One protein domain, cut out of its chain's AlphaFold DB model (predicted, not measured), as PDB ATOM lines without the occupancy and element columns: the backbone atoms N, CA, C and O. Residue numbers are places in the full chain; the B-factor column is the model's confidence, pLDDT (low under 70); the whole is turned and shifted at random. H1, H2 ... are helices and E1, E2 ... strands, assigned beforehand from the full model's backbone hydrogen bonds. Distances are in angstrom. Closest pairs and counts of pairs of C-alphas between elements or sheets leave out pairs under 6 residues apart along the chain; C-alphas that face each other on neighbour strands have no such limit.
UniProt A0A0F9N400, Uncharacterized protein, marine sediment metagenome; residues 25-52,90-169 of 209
ATOM      1  N   PHE A  25     -27.325 -11.835  34.909       95.62
ATOM      2  CA  PHE A  25     -25.880 -11.696  34.793       95.62
ATOM      3  C   PHE A  25     -25.559 -11.021  33.470       95.62
ATOM      4  O   PHE A  25     -26.137 -11.379  32.445       95.62
ATOM      5  N   LYS A  26     -24.657 -10.045  33.495       97.94
ATOM      6  CA  LYS A  26     -24.161  -9.392  32.287       97.94
ATOM      7  C   LYS A  26     -22.825 -10.024  31.914       97.94
ATOM      8  O   LYS A  26     -21.894  -9.949  32.709       97.94
ATOM      9  N   LEU A  27     -22.768 -10.623  30.731       98.44
ATOM     10  CA  LEU A  27     -21.556 -11.190  30.146       98.44
ATOM     11  C   LEU A  27     -20.564 -10.082  29.771       98.44
ATOM     12  O   LEU A  27     -20.950  -8.918  29.606       98.44
ATOM     13  N   SER A  28     -19.298 -10.442  29.559       98.12
ATOM     14  CA  SER A  28     -18.279  -9.508  29.057       98.12
ATOM     15  C   SER A  28     -18.591  -8.967  27.654       98.12
ATOM     16  O   SER A  28     -18.238  -7.827  27.355       98.12
ATOM     17  N   SER A  29     -19.345  -9.715  26.837       97.88
ATOM     18  CA  SER A  29     -19.916  -9.248  25.560       97.88
ATOM     19  C   SER A  29     -20.960  -8.137  25.723       97.88
ATOM     20  O   SER A  29     -21.297  -7.441  24.771       97.88
ATOM     21  N   GLY A  30     -21.477  -7.938  26.937       98.06
ATOM     22  CA  GLY A  30     -22.512  -6.961  27.254       98.06
ATOM     23  C   GLY A  30     -23.933  -7.523  27.245       98.06
ATOM     24  O   GLY A  30     -24.826  -6.860  27.771       98.06
ATOM     25  N   ILE A  31     -24.132  -8.737  26.727       98.50
ATOM     26  CA  ILE A  31     -25.410  -9.459  26.755       98.50
ATOM     27  C   ILE A  31     -25.822  -9.745  28.201       98.50
ATOM     28  O   ILE A  31     -25.011 -10.181  29.021       98.50
ATOM     29  N   VAL A  32     -27.099  -9.529  28.517       98.12
ATOM     30  CA  VAL A  32     -27.669  -9.851  29.829       98.12
ATOM     31  C   VAL A  32     -28.476 -11.135  29.736       98.12
ATOM     32  O   VAL A  32     -29.461 -11.221  29.002       98.12
ATOM     33  N   LEU A  33     -28.088 -12.119  30.538       98.12
ATOM     34  CA  LEU A  33     -28.768 -13.400  30.682       98.12
ATOM     35  C   LEU A  33     -29.632 -13.414  31.942       98.12
ATOM     36  O   LEU A  33     -29.244 -12.864  32.969       98.12
ATOM     37  N   GLU A  34     -30.770 -14.098  31.887       96.94
ATOM     38  CA  GLU A  34     -31.586 -14.493  33.035       96.94
ATOM     39  C   GLU A  34     -31.487 -16.002  33.266       96.94
ATOM     40  O   GLU A  34     -31.634 -16.796  32.335       96.94
ATOM     41  N   PHE A  35     -31.287 -16.386  34.530       96.56
ATOM     42  CA  PHE A  35     -31.175 -17.772  34.972       96.56
ATOM     43  C   PHE A  35     -32.464 -18.230  35.658       96.56
ATOM     44  O   PHE A  35     -32.855 -17.720  36.717       96.56
ATOM     45  N   ARG A  36     -33.111 -19.232  35.071       95.50
ATOM     46  CA  ARG A  36     -34.342 -19.862  35.557       95.50
ATOM     47  C   ARG A  36     -34.064 -21.223  36.177       95.50
ATOM     48  O   ARG A  36     -33.042 -21.851  35.921       95.50
ATOM     49  N   HIS A  37     -35.001 -21.680  37.004       95.12
ATOM     50  CA  HIS A  37     -34.964 -23.034  37.545       95.12
ATOM     51  C   HIS A  37     -35.117 -24.075  36.438       95.12
ATOM     52  O   HIS A  37     -36.010 -23.972  35.597       95.12
ATOM     53  N   VAL A  38     -34.263 -25.094  36.487       95.31
ATOM     54  CA  VAL A  38     -34.259 -26.212  35.543       95.31
ATOM     55  C   VAL A  38     -34.871 -27.428  36.239       95.31
ATOM     56  O   VAL A  38     -34.425 -27.768  37.336       95.31
ATOM     57  N   PRO A  39     -35.872 -28.108  35.647       95.31
ATOM     58  CA  PRO A  39     -36.454 -29.307  36.242       95.31
ATOM     59  C   PRO A  39     -35.390 -30.402  36.455       95.31
ATOM     60  O   PRO A  39     -34.850 -30.911  35.468       95.31
ATOM     61  N   PRO A  40     -35.116 -30.845  37.700       93.38
ATOM     62  CA  PRO A  40     -34.051 -31.821  37.963       93.38
ATOM     63  C   PRO A  40     -34.256 -33.156  37.236       93.38
ATOM     64  O   PRO A  40     -33.295 -33.817  36.848       93.38
ATOM     65  N   ALA A  41     -35.513 -33.548  37.006       94.62
ATOM     66  CA  ALA A  41     -35.852 -34.761  36.266       94.62
ATOM     67  C   ALA A  41     -35.385 -34.718  34.802       94.62
ATOM     68  O   ALA A  41     -34.963 -35.745  34.279       94.62
ATOM     69  N   ALA A  42     -35.420 -33.547  34.154       96.38
ATOM     70  CA  ALA A  42     -34.956 -33.396  32.775       96.38
ATOM     71  C   ALA A  42     -33.437 -33.593  32.682       96.38
ATOM     72  O   ALA A  42     -32.963 -34.323  31.815       96.38
ATOM     73  N   VAL A  43     -32.691 -33.015  33.629       95.31
ATOM     74  CA  VAL A  43     -31.233 -33.182  33.717       95.31
ATOM     75  C   VAL A  43     -30.882 -34.648  33.962       95.31
ATOM     76  O   VAL A  43     -30.134 -35.234  33.186       95.31
ATOM     77  N   ARG A  44     -31.476 -35.277  34.989       94.69
ATOM     78  CA  ARG A  44     -31.237 -36.699  35.298       94.69
ATOM     79  C   ARG A  44     -31.566 -37.600  34.111       94.69
ATOM     80  O   ARG A  44     -30.844 -38.558  33.854       94.69
ATOM     81  N   ARG A  45     -32.642 -37.291  33.376       97.50
ATOM     82  CA  ARG A  45     -33.013 -38.039  32.175       97.50
ATOM     83  C   ARG A  45     -31.943 -37.920  31.094       97.50
ATOM     84  O   ARG A  45     -31.562 -38.952  30.557       97.50
ATOM     85  N   ALA A  46     -31.445 -36.719  30.809       97.00
ATOM     86  CA  ALA A  46     -30.384 -36.530  29.820       97.00
ATOM     87  C   ALA A  46     -29.086 -37.245  30.219       97.00
ATOM     88  O   ALA A  46     -28.526 -37.963  29.400       97.00
ATOM     89  N   MET A  47     -28.671 -37.146  31.486       96.75
ATOM     90  CA  MET A  47     -27.508 -37.881  32.003       96.75
ATOM     91  C   MET A  47     -27.662 -39.397  31.810       96.75
ATOM     92  O   MET A  47     -26.739 -40.058  31.357       96.75
ATOM     93  N   SER A  48     -28.852 -39.949  32.082       97.06
ATOM     94  CA  SER A  48     -29.123 -41.390  31.927       97.06
ATOM     95  C   SER A  48     -29.145 -41.894  30.480       97.06
ATOM     96  O   SER A  48     -29.242 -43.098  30.263       97.06
ATOM     97  N   MET A  49     -29.137 -40.995  29.490       98.06
ATOM     98  CA  MET A  49     -29.090 -41.369  28.072       98.06
ATOM     99  C   MET A  49     -27.660 -41.581  27.565       98.06
ATOM    100  O   MET A  49     -27.499 -42.093  26.461       98.06
ATOM    101  N   VAL A  50     -26.645 -41.204  28.348       97.62
ATOM    102  CA  VAL A  50     -25.236 -41.447  28.029       97.62
ATOM    103  C   VAL A  50     -24.870 -42.860  28.488       97.62
ATOM    104  O   VAL A  50     -24.967 -43.175  29.675       97.62
ATOM    105  N   GLU A  51     -24.492 -43.730  27.549       97.88
ATOM    106  CA  GLU A  51     -24.205 -45.142  27.831       97.88
ATOM    107  C   GLU A  51     -22.898 -45.292  28.619       97.88
ATOM    108  O   GLU A  51     -21.842 -44.839  28.181       97.88
ATOM    109  N   GLU A  52     -22.975 -45.933  29.786       97.56
ATOM    110  CA  GLU A  52     -21.804 -46.233  30.611       97.56
ATOM    111  C   GLU A  52     -20.920 -47.293  29.929       97.56
ATOM    112  O   GLU A  52     -21.435 -48.326  29.476       97.56
ATOM    113  N   ALA A  90     -25.772 -32.885  30.949       95.69
ATOM    114  CA  ALA A  90     -26.374 -32.094  32.018       95.69
ATOM    115  C   ALA A  90     -26.314 -30.584  31.718       95.69
ATOM    116  O   ALA A  90     -27.330 -29.892  31.843       95.69
ATOM    117  N   GLN A  91     -25.158 -30.081  31.276       95.75
ATOM    118  CA  GLN A  91     -24.947 -28.670  30.951       95.75
ATOM    119  C   GLN A  91     -25.825 -28.210  29.783       95.75
ATOM    120  O   GLN A  91     -26.455 -27.155  29.874       95.75
ATOM    121  N   LYS A  92     -25.947 -29.017  28.721       96.94
ATOM    122  CA  LYS A  92     -26.827 -28.729  27.576       96.94
ATOM    123  C   LYS A  92     -28.268 -28.508  28.028       96.94
ATOM    124  O   LYS A  92     -28.878 -27.501  27.669       96.94
ATOM    125  N   VAL A  93     -28.804 -29.398  28.868       97.31
ATOM    126  CA  VAL A  93     -30.157 -29.232  29.427       97.31
ATOM    127  C   VAL A  93     -30.248 -27.976  30.289       97.31
ATOM    128  O   VAL A  93     -31.229 -27.234  30.181       97.31
ATOM    129  N   ALA A  94     -29.239 -27.720  31.123       96.44
ATOM    130  CA  ALA A  94     -29.214 -26.554  31.997       96.44
ATOM    131  C   ALA A  94     -29.238 -25.239  31.207       96.44
ATOM    132  O   ALA A  94     -30.005 -24.339  31.542       96.44
ATOM    133  N   PHE A  95     -28.469 -25.143  30.125       97.44
ATOM    134  CA  PHE A  95     -28.421 -23.955  29.275       97.44
ATOM    135  C   PHE A  95     -29.701 -23.790  28.460       97.44
ATOM    136  O   PHE A  95     -30.310 -22.722  28.480       97.44
ATOM    137  N   ILE A  96     -30.181 -24.859  27.821       97.56
ATOM    138  CA  ILE A  96     -31.410 -24.816  27.022       97.56
ATOM    139  C   ILE A  96     -32.617 -24.442  27.895       97.56
ATOM    140  O   ILE A  96     -33.449 -23.628  27.503       97.56
ATOM    141  N   LEU A  97     -32.775 -25.016  29.083       97.12
ATOM    142  CA  LEU A  97     -33.978 -24.767  29.887       97.12
ATOM    143  C   LEU A  97     -33.825 -23.597  30.862       97.12
ATOM    144  O   LEU A  97     -34.823 -22.983  31.240       97.12
ATOM    145  N   GLY A  98     -32.597 -23.304  31.280       96.62
ATOM    146  CA  GLY A  98     -32.306 -22.382  32.371       96.62
ATOM    147  C   GLY A  98     -31.791 -21.020  31.937       96.62
ATOM    148  O   GLY A  98     -31.922 -20.088  32.722       96.62
ATOM    149  N   VAL A  99     -31.242 -20.862  30.731       97.81
ATOM    150  CA  VAL A  99     -30.587 -19.612  30.317       97.81
ATOM    151  C   VAL A  99     -31.386 -18.920  29.221       97.81
ATOM    152  O   VAL A  99     -31.725 -19.510  28.191       97.81
ATOM    153  N   ILE A 100     -31.724 -17.651  29.459       97.31
ATOM    154  CA  ILE A 100     -32.536 -16.850  28.540       97.31
ATOM    155  C   ILE A 100     -31.898 -15.473  28.359       97.31
ATOM    156  O   ILE A 100     -31.682 -14.788  29.360       97.31
ATOM    157  N   PRO A 101     -31.617 -15.034  27.121       97.62
ATOM    158  CA  PRO A 101     -31.172 -13.671  26.881       97.62
ATOM    159  C   PRO A 101     -32.322 -12.696  27.151       97.62
ATOM    160  O   PRO A 101     -33.455 -12.914  26.723       97.62
ATOM    161  N   VAL A 102     -32.030 -11.632  27.894       97.44
ATOM    162  CA  VAL A 102     -32.998 -10.585  28.254       97.44
ATOM    163  C   VAL A 102     -32.679  -9.268  27.567       97.44
ATOM    164  O   VAL A 102     -33.598  -8.545  27.199       97.44
ATOM    165  N   ASP A 103     -31.396  -8.957  27.423       97.94
ATOM    166  CA  ASP A 103     -30.921  -7.733  26.789       97.94
ATOM    167  C   ASP A 103     -29.730  -8.069  25.896       97.94
ATOM    168  O   ASP A 103     -28.813  -8.783  26.317       97.94
ATOM    169  N   ILE A 104     -29.777  -7.581  24.662       98.19
ATOM    170  CA  ILE A 104     -28.737  -7.769  23.655       98.19
ATOM    171  C   ILE A 104     -28.293  -6.362  23.241       98.19
ATOM    172  O   ILE A 104     -29.135  -5.594  22.767       98.19
ATOM    173  N   PRO A 105     -27.017  -5.993  23.457       98.12
ATOM    174  CA  PRO A 105     -26.514  -4.675  23.098       98.12
ATOM    175  C   PRO A 105     -26.720  -4.354  21.617       98.12
ATOM    176  O   PRO A 105     -26.670  -5.238  20.761       98.12
ATOM    177  N   GLU A 106     -26.889  -3.067  21.311       97.88
ATOM    178  CA  GLU A 106     -26.942  -2.593  19.929       97.88
ATOM    179  C   GLU A 106     -25.673  -3.008  19.164       97.88
ATOM    180  O   GLU A 106     -24.555  -2.851  19.657       97.88
ATOM    181  N   GLY A 107     -25.860  -3.539  17.952       97.31
ATOM    182  CA  GLY A 107     -24.772  -4.005  17.089       97.31
ATOM    183  C   GLY A 107     -24.356  -5.464  17.293       97.31
ATOM    184  O   GLY A 107     -23.465  -5.923  16.584       97.31
ATOM    185  N   MET A 108     -24.987  -6.199  18.215       98.19
ATOM    186  CA  MET A 108     -24.833  -7.653  18.324       98.19
ATOM    187  C   MET A 108     -25.999  -8.393  17.664       98.19
ATOM    188  O   MET A 108     -27.131  -7.910  17.674       98.19
ATOM    189  N   TYR A 109     -25.724  -9.587  17.141       98.44
ATOM    190  CA  TYR A 109     -26.730 -10.462  16.550       98.44
ATOM    191  C   TYR A 109     -27.574 -11.149  17.629       98.44
ATOM    192  O   TYR A 109     -27.058 -11.697  18.613       98.44
ATOM    193  N   ALA A 110     -28.886 -11.148  17.431       98.06
ATOM    194  CA  ALA A 110     -29.832 -11.904  18.226       98.06
ATOM    195  C   ALA A 110     -29.734 -13.411  17.946       98.06
ATOM    196  O   ALA A 110     -29.135 -13.861  16.972       98.06
ATOM    197  N   VAL A 111     -30.369 -14.213  18.806       97.69
ATOM    198  CA  VAL A 111     -30.410 -15.680  18.663       97.69
ATOM    199  C   VAL A 111     -30.966 -16.104  17.298       97.69
ATOM    200  O   VAL A 111     -30.464 -17.048  16.683       97.69
ATOM    201  N   ASP A 112     -31.999 -15.404  16.828       97.75
ATOM    202  CA  ASP A 112     -32.737 -15.739  15.607       97.75
ATOM    203  C   ASP A 112     -32.110 -15.144  14.333       97.75
ATOM    204  O   ASP A 112     -32.507 -15.524  13.231       97.75
ATOM    205  N   ASP A 113     -31.093 -14.291  14.467       97.56
ATOM    206  CA  ASP A 113     -30.355 -13.712  13.337       97.56
ATOM    207  C   ASP A 113     -29.453 -14.783  12.713       97.56
ATOM    208  O   ASP A 113     -28.902 -15.623  13.428       97.56
ATOM    209  N   GLY A 114     -29.368 -14.840  11.383       97.31
ATOM    210  CA  GLY A 114     -28.614 -15.873  10.654       97.31
ATOM    211  C   GLY A 114     -27.134 -15.542  10.488       97.31
ATOM    212  O   GLY A 114     -26.309 -16.433  10.333       97.31
ATOM    213  N   GLU A 115     -26.801 -14.264  10.581       98.31
ATOM    214  CA  GLU A 115     -25.514 -13.692  10.220       98.31
ATOM    215  C   GLU A 115     -24.372 -14.237  11.090       98.31
ATOM    216  O   GLU A 115     -23.318 -14.585  10.568       98.31
ATOM    217  N   TRP A 116     -24.588 -14.418  12.399       98.12
ATOM    218  CA  TRP A 116     -23.569 -15.011  13.279       98.12
ATOM    219  C   TRP A 116     -23.267 -16.479  12.935       98.12
ATOM    220  O   TRP A 116     -22.145 -16.940  13.147       98.12
ATOM    221  N   ILE A 117     -24.250 -17.217  12.403       98.31
ATOM    222  CA  ILE A 117     -24.060 -18.601  11.946       98.31
ATOM    223  C   ILE A 117     -23.224 -18.587  10.672       98.31
ATOM    224  O   ILE A 117     -22.224 -19.294  10.601       98.31
ATOM    225  N   GLU A 118     -23.592 -17.743   9.704       98.38
ATOM    226  CA  GLU A 118     -22.858 -17.595   8.444       98.38
ATOM    227  C   GLU A 118     -21.391 -17.207   8.688       98.38
ATOM    228  O   GLU A 118     -20.493 -17.773   8.065       98.38
ATOM    229  N   GLU A 119     -21.129 -16.292   9.627       98.12
ATOM    230  CA  GLU A 119     -19.774 -15.887  10.019       98.12
ATOM    231  C   GLU A 119     -18.962 -17.051  10.617       98.12
ATOM    232  O   GLU A 119     -17.806 -17.261  10.233       98.12
ATOM    233  N   LEU A 120     -19.552 -17.838  11.526       97.94
ATOM    234  CA  LEU A 120     -18.889 -18.993  12.145       97.94
ATOM    235  C   LEU A 120     -18.648 -20.133  11.147       97.94
ATOM    236  O   LEU A 120     -17.560 -20.714  11.118       97.94
ATOM    237  N   GLU A 121     -19.625 -20.432  10.295       98.06
ATOM    238  CA  GLU A 121     -19.496 -21.461   9.263       98.06
ATOM    239  C   GLU A 121     -18.477 -21.058   8.193       98.06
ATOM    240  O   GLU A 121     -17.668 -21.887   7.767       98.06
ATOM    241  N   ALA A 122     -18.430 -19.776   7.813       98.00
ATOM    242  CA  ALA A 122     -17.391 -19.243   6.934       98.00
ATOM    243  C   ALA A 122     -15.988 -19.355   7.555       98.00
ATOM    244  O   ALA A 122     -15.007 -19.542   6.830       98.00
ATOM    245  N   ALA A 123     -15.882 -19.298   8.887       97.94
ATOM    246  CA  ALA A 123     -14.647 -19.564   9.624       97.94
ATOM    247  C   ALA A 123     -14.324 -21.069   9.772       97.94
ATOM    248  O   ALA A 123     -13.278 -21.421  10.320       97.94
ATOM    249  N   GLY A 124     -15.182 -21.962   9.269       97.69
ATOM    250  CA  GLY A 124     -15.002 -23.413   9.330       97.69
ATOM    251  C   GLY A 124     -15.457 -24.050  10.644       97.69
ATOM    252  O   GLY A 124     -15.080 -25.190  10.921       97.69
ATOM    253  N   VAL A 125     -16.248 -23.343  11.456       97.81
ATOM    254  CA  VAL A 125     -16.835 -23.874  12.690       97.81
ATOM    255  C   VAL A 125     -18.234 -24.409  12.371       97.81
ATOM    256  O   VAL A 125     -19.117 -23.615  12.060       97.81
ATOM    257  N   PRO A 126     -18.474 -25.733  12.428       96.50
ATOM    258  CA  PRO A 126     -19.813 -26.272  12.222       96.50
ATOM    259  C   PRO A 126     -20.709 -25.903  13.409       96.50
ATOM    260  O   PRO A 126     -20.375 -26.202  14.558       96.50
ATOM    261  N   VAL A 127     -21.851 -25.277  13.134       97.19
ATOM    262  CA  VAL A 127     -22.779 -24.794  14.162       97.19
ATOM    263  C   VAL A 127     -24.075 -25.604  14.105       97.19
ATOM    264  O   VAL A 127     -24.815 -25.465  13.137       97.19
ATOM    265  N   PRO A 128     -24.418 -26.411  15.122       97.06
ATOM    266  CA  PRO A 128     -25.733 -27.053  15.193       97.06
ATOM    267  C   PRO A 128     -26.842 -26.001  15.334       97.06
ATOM    268  O   PRO A 128     -26.787 -25.165  16.244       97.06
ATOM    269  N   HIS A 129     -27.836 -26.014  14.450       97.06
ATOM    270  CA  HIS A 129     -28.896 -24.994  14.410       97.06
ATOM    271  C   HIS A 129     -30.215 -25.473  13.775       97.06
ATOM    272  O   HIS A 129     -31.074 -24.662  13.423       97.06
ATOM    273  N   GLU A 130     -30.400 -26.786  13.651       97.25
ATOM    274  CA  GLU A 130     -31.547 -27.435  13.015       97.25
ATOM    275  C   GLU A 130     -32.840 -27.213  13.808       97.25
ATOM    276  O   GLU A 130     -33.928 -27.098  13.239       97.25
ATOM    277  N   THR A 131     -32.725 -27.119  15.134       97.81
ATOM    278  CA  THR A 131     -33.824 -26.763  16.033       97.81
ATOM    279  C   THR A 131     -33.572 -25.427  16.730       97.81
ATOM    280  O   THR A 131     -32.437 -25.034  16.987       97.81
ATOM    281  N   ALA A 132     -34.641 -24.734  17.142       97.44
ATOM    282  CA  ALA A 132     -34.521 -23.492  17.917       97.44
ATOM    283  C   ALA A 132     -33.759 -23.685  19.247       97.44
ATOM    284  O   ALA A 132     -33.111 -22.766  19.749       97.44
ATOM    285  N   ALA A 133     -33.828 -24.887  19.831       97.12
ATOM    286  CA  ALA A 133     -33.094 -25.223  21.044       97.12
ATOM    287  C   ALA A 133     -31.584 -25.334  20.786       97.12
ATOM    288  O   ALA A 133     -30.812 -24.741  21.539       97.12
ATOM    289  N   GLU A 134     -31.184 -26.038  19.723       97.19
ATOM    290  CA  GLU A 134     -29.784 -26.145  19.295       97.19
ATOM    291  C   GLU A 134     -29.238 -24.787  18.880       97.19
ATOM    292  O   GLU A 134     -28.205 -24.379  19.395       97.19
ATOM    293  N   ARG A 135     -29.984 -24.029  18.069       98.25
ATOM    294  CA  ARG A 135     -29.595 -22.680  17.645       98.25
ATOM    295  C   ARG A 135     -29.300 -21.774  18.836       98.25
ATOM    296  O   ARG A 135     -28.265 -21.119  18.863       98.25
ATOM    297  N   ARG A 136     -30.174 -21.754  19.847       97.81
ATOM    298  CA  ARG A 136     -29.964 -20.946  21.058       97.81
ATOM    299  C   ARG A 136     -28.769 -21.419  21.879       97.81
ATOM    300  O   ARG A 136     -28.042 -20.582  22.407       97.81
ATOM    301  N   LEU A 137     -28.587 -22.731  22.023       98.00
ATOM    302  CA  LEU A 137     -27.428 -23.277  22.726       98.00
ATOM    303  C   LEU A 137     -26.130 -22.892  22.003       98.00
ATOM    304  O   LEU A 137     -25.205 -22.401  22.641       98.00
ATOM    305  N   SER A 138     -26.091 -23.060  20.684       98.38
ATOM    306  CA  SER A 138     -24.962 -22.691  19.837       98.38
ATOM    307  C   SER A 138     -24.687 -21.187  19.860       98.38
ATOM    308  O   SER A 138     -23.542 -20.791  20.036       98.38
ATOM    309  N   TRP A 139     -25.722 -20.344  19.782       98.56
ATOM    310  CA  TRP A 139     -25.584 -18.891  19.932       98.56
ATOM    311  C   TRP A 139     -24.972 -18.532  21.289       98.56
ATOM    312  O   TRP A 139     -24.055 -17.720  21.371       98.56
ATOM    313  N   LEU A 140     -25.435 -19.171  22.367       98.38
ATOM    314  CA  LEU A 140     -24.903 -18.931  23.705       98.38
ATOM    315  C   LEU A 140     -23.417 -19.314  23.798       98.38
ATOM    316  O   LEU A 140     -22.624 -18.530  24.313       98.38
ATOM    317  N   LEU A 141     -23.054 -20.505  23.310       97.88
ATOM    318  CA  LEU A 141     -21.713 -21.078  23.452       97.88
ATOM    319  C   LEU A 141     -20.672 -20.483  22.502       97.88
ATOM    320  O   LEU A 141     -19.519 -20.348  22.897       97.88
ATOM    321  N   TYR A 142     -21.054 -20.166  21.264       97.88
ATOM    322  CA  TYR A 142     -20.109 -19.760  20.220       97.88
ATOM    323  C   TYR A 142     -20.118 -18.260  19.924       97.88
ATOM    324  O   TYR A 142     -19.173 -17.769  19.315       97.88
ATOM    325  N   TYR A 143     -21.162 -17.534  20.339       98.31
ATOM    326  CA  TYR A 143     -21.300 -16.106  20.051       98.31
ATOM    327  C   TYR A 143     -21.428 -15.246  21.316       98.31
ATOM    328  O   TYR A 143     -20.671 -14.296  21.499       98.31
ATOM    329  N   ALA A 144     -22.364 -15.565  22.215       98.19
ATOM    330  CA  ALA A 144     -22.651 -14.705  23.363       98.19
ATOM    331  C   ALA A 144     -21.554 -14.743  24.441       98.19
ATOM    332  O   ALA A 144     -21.204 -13.702  25.005       98.19
ATOM    333  N   ILE A 145     -21.035 -15.936  24.748       98.25
ATOM    334  CA  ILE A 145     -19.966 -16.159  25.728       98.25
ATOM    335  C   ILE A 145     -18.616 -16.029  25.019       98.25
ATOM    336  O   ILE A 145     -18.204 -16.918  24.283       98.25
ATOM    337  N   ILE A 146     -17.916 -14.920  25.264       97.75
ATOM    338  CA  ILE A 146     -16.646 -14.600  24.586       97.75
ATOM    339  C   ILE A 146     -15.406 -14.840  25.460       97.75
ATOM    340  O   ILE A 146     -14.284 -14.597  25.018       97.75
ATOM    341  N   SER A 147     -15.588 -15.267  26.713       98.00
ATOM    342  CA  SER A 147     -14.497 -15.492  27.666       98.00
ATOM    343  C   SER A 147     -14.709 -16.753  28.504       98.00
ATOM    344  O   SER A 147     -15.841 -17.175  28.751       98.00
ATOM    345  N   GLU A 148     -13.610 -17.342  28.977       97.00
ATOM    346  CA  GLU A 148     -13.649 -18.507  29.872       97.00
ATOM    347  C   GLU A 148     -14.298 -18.169  31.224       97.00
ATOM    348  O   GLU A 148     -15.041 -18.984  31.770       97.00
ATOM    349  N   ASP A 149     -14.090 -16.950  31.731       98.00
ATOM    350  CA  ASP A 149     -14.717 -16.473  32.968       98.00
ATOM    351  C   ASP A 149     -16.245 -16.410  32.833       98.00
ATOM    352  O   ASP A 149     -16.970 -16.857  33.725       98.00
ATOM    353  N   ASP A 150     -16.751 -15.914  31.700       98.12
ATOM    354  CA  ASP A 150     -18.187 -15.900  31.411       98.12
ATOM    355  C   ASP A 150     -18.758 -17.318  31.310       98.12
ATOM    356  O   ASP A 150     -19.852 -17.580  31.824       98.12
ATOM    357  N   LEU A 151     -18.026 -18.241  30.677       97.31
ATOM    358  CA  LEU A 151     -18.427 -19.644  30.581       97.31
ATOM    359  C   LEU A 151     -18.507 -20.280  31.972       97.31
ATOM    360  O   LEU A 151     -19.513 -20.914  32.309       97.31
ATOM    361  N   TYR A 152     -17.481 -20.075  32.799       96.06
ATOM    362  CA  TYR A 152     -17.431 -20.566  34.172       96.06
ATOM    363  C   TYR A 152     -18.585 -20.007  35.014       96.06
ATOM    364  O   TYR A 152     -19.308 -20.767  35.665       96.06
ATOM    365  N   LEU A 153     -18.810 -18.690  34.973       95.81
ATOM    366  CA  LEU A 153     -19.869 -18.036  35.744       95.81
ATOM    367  C   LEU A 153     -21.261 -18.473  35.280       95.81
ATOM    368  O   LEU A 153     -22.098 -18.815  36.119       95.81
ATOM    369  N   THR A 154     -21.497 -18.557  33.970       96.50
ATOM    370  CA  THR A 154     -22.769 -19.033  33.402       96.50
ATOM    371  C   THR A 154     -23.042 -20.485  33.790       96.50
ATOM    372  O   THR A 154     -24.159 -20.828  34.192       96.50
ATOM    373  N   THR A 155     -22.017 -21.339  33.749       95.00
ATOM    374  CA  THR A 155     -22.106 -22.739  34.188       95.00
ATOM    375  C   THR A 155     -22.455 -22.818  35.670       95.00
ATOM    376  O   THR A 155     -23.449 -23.444  36.044       95.00
ATOM    377  N   ARG A 156     -21.712 -22.106  36.525       93.38
ATOM    378  CA  ARG A 156     -21.942 -22.078  37.974       93.38
ATOM    379  C   ARG A 156     -23.343 -21.580  38.331       93.38
ATOM    380  O   ARG A 156     -24.012 -22.186  39.167       93.38
ATOM    381  N   MET A 157     -23.802 -20.497  37.707       93.88
ATOM    382  CA  MET A 157     -25.140 -19.949  37.951       93.88
ATOM    383  C   MET A 157     -26.240 -20.914  37.501       93.88
ATOM    384  O   MET A 157     -27.245 -21.059  38.196       93.88
ATOM    385  N   SER A 158     -26.038 -21.623  36.389       93.50
ATOM    386  CA  SER A 158     -26.978 -22.645  35.914       93.50
ATOM    387  C   SER A 158     -27.059 -23.832  36.877       93.50
ATOM    388  O   SER A 158     -28.160 -24.256  37.234       93.50
ATOM    389  N   LEU A 159     -25.917 -24.307  37.387       89.44
ATOM    390  CA  LEU A 159     -25.858 -25.381  38.386       89.44
ATOM    391  C   LEU A 159     -26.596 -25.004  39.676       89.44
ATOM    392  O   LEU A 159     -27.413 -25.782  40.169       89.44
ATOM    393  N   GLN A 160     -26.413 -23.776  40.172       89.38
ATOM    394  CA  GLN A 160     -27.146 -23.281  41.345       89.38
ATOM    395  C   GLN A 160     -28.672 -23.318  41.152       89.38
ATOM    396  O   GLN A 160     -29.418 -23.500  42.115       89.38
ATOM    397  N   LYS A 161     -29.168 -23.160  39.918       89.69
ATOM    398  CA  LYS A 161     -30.607 -23.218  39.613       89.69
ATOM    399  C   LYS A 161     -31.169 -24.629  39.476       89.69
ATOM    400  O   LYS A 161     -32.390 -24.786  39.565       89.69
ATOM    401  N   MET A 162     -30.315 -25.637  39.321       86.50
ATOM    402  CA  MET A 162     -30.706 -27.051  39.288       86.50
ATOM    403  C   MET A 162     -31.007 -27.627  40.680       86.50
ATOM    404  O   MET A 162     -31.433 -28.775  40.786       86.50
ATOM    405  N   GLY A 163     -30.822 -26.835  41.741       77.88
ATOM    406  CA  GLY A 163     -31.130 -27.217  43.117       77.88
ATOM    407  C   GLY A 163     -29.975 -27.894  43.845       77.88
ATOM    408  O   GLY A 163     -29.991 -27.894  45.062       77.88
ATOM    409  N   VAL A 164     -28.941 -28.365  43.141       67.06
ATOM    410  CA  VAL A 164     -27.724 -28.879  43.782       67.06
ATOM    411  C   VAL A 164     -26.935 -27.692  44.319       67.06
ATOM    412  O   VAL A 164     -26.241 -26.998  43.577       67.06
ATOM    413  N   THR A 165     -27.082 -27.419  45.609       62.94
ATOM    414  CA  THR A 165     -26.257 -26.414  46.282       62.94
ATOM    415  C   THR A 165     -25.067 -27.093  46.947       62.94
ATOM    416  O   THR A 165     -25.182 -28.214  47.442       62.94
ATOM    417  N   ASP A 166     -23.929 -26.401  47.032       63.19
ATOM    418  CA  ASP A 166     -22.781 -26.879  47.819       63.19
ATOM    419  C   ASP A 166     -23.187 -27.182  49.272       63.19
ATOM    420  O   ASP A 166     -22.612 -28.057  49.912       63.19
ATOM    421  N   ALA A 167     -24.217 -26.497  49.783       63.09
ATOM    422  CA  ALA A 167     -24.809 -26.763  51.087       63.09
ATOM    423  C   ALA A 167     -25.499 -28.136  51.166       63.09
ATOM    424  O   ALA A 167     -25.371 -28.800  52.187       63.09
ATOM    425  N   GLU A 168     -26.175 -28.602  50.113       63.41
ATOM    426  CA  GLU A 168     -26.753 -29.954  50.066       63.41
ATOM    427  C   GLU A 168     -25.671 -31.031  49.967       63.41
ATOM    428  O   GLU A 168     -25.759 -32.052  50.648       63.41
ATOM    429  N   VAL A 169     -24.618 -30.788  49.178       69.94
ATOM    430  CA  VAL A 169     -23.456 -31.689  49.106       69.94
ATOM    431  C   VAL A 169     -22.751 -31.754  50.464       69.94
ATOM    432  O   VAL A 169     -22.437 -32.837  50.953       69.94
TER     433      VAL A 169
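AT A GLANCE: This is residues 25 to 52 and 90 to 169 of the 209 residues of an uncharacterized protein of marine sediment metagenome (UniProt A0A0F9N400). A short helix, H2, sits in the middle with three helices packed on it: H1 near its first residues, and H4 and H5 crosswise to it. H2 runs directly into E2, which makes a small two-strand ribbon with E1, while H3 and H6 lie far out at opposite ends of the longest span. The printed part has 108 residues with six named helices and two named strands, in the order E1 H1 H2 E2 H3 H4 H5 H6; the sheet is E1 - E2, antiparallel, and the class is mostly helix. The whole is compact, with a radius of gyration of the C-alphas of 14.6 A, and spans 42 by 32 by 21 A.

HOW THE PARTS SIT: Residues 25 to 26 pair, antiparallel, with residues 32 to 33 of E1, residues 32 to 35. E1 is the antiparallel neighbour of E2, residues 99 to 103, at 147 degrees between directions; N 34 and O 100 are 2.8 A apart and N 32 and O 103 are 2.9 A apart, within hydrogen-bond range. H1, residues 40 to 47, touches H2, residues 90 to 98, at a steep tilt of 40 degrees, opposite ways, with the C-alphas of Val 43 and Ala 90 closest at 5.3 A. H2 is the hub, touching three helices. H4, residues 132 to 144, touches H2 with residues 133 to 137 alone, about perpendicular at 79 degrees; the closest C-alphas are those of Ile 96 and Leu 137, 6.1 A. H5, residues 148 to 161, touches H2 with residues 155 to 161 alone, about perpendicular at 76 degrees; the closest C-alphas are those of Ala 94 and Ser 158, 6.0 A. H3, residues 115 to 122, is close to H4 but not clearly touching, with the C-alphas of Trp 116 and Tyr 143 closest at 7.2 A. H6, residues 166 to 169, touches no helix, and H5 and H6 are apart. In H1, H2, H3 and H5 every O i to N i+4 pair is within hydrogen-bond range, in H4 8 of 9 are, and H6 is too short for such a pair.

IN THESE COORDINATES: E1 begins at C-alpha 32 (-27.669, -9.851, 29.829), and E2 measures 12.4 A from first to last C-alpha. H1 measures 10.7 A, H2 11.4 A, H3 10.4 A and H4 15.7 A. H5 is the longest helix, 20.1 A from C-alpha 148 (-13.649, -18.507, 29.872). H6 ends at C-alpha 169 (-23.456, -31.689, 49.106).

THE WHOLE: The two C-alphas farthest apart are those of Ala 122 and Glu 168, 45.4 A. Residues 53 to 89 are cut out, with 14.9 A between C-alphas 52 and 90. The link from E2 to H3 is long. The mean pLDDT of the printed part is 94.9; residues 164 to 169 are under 70.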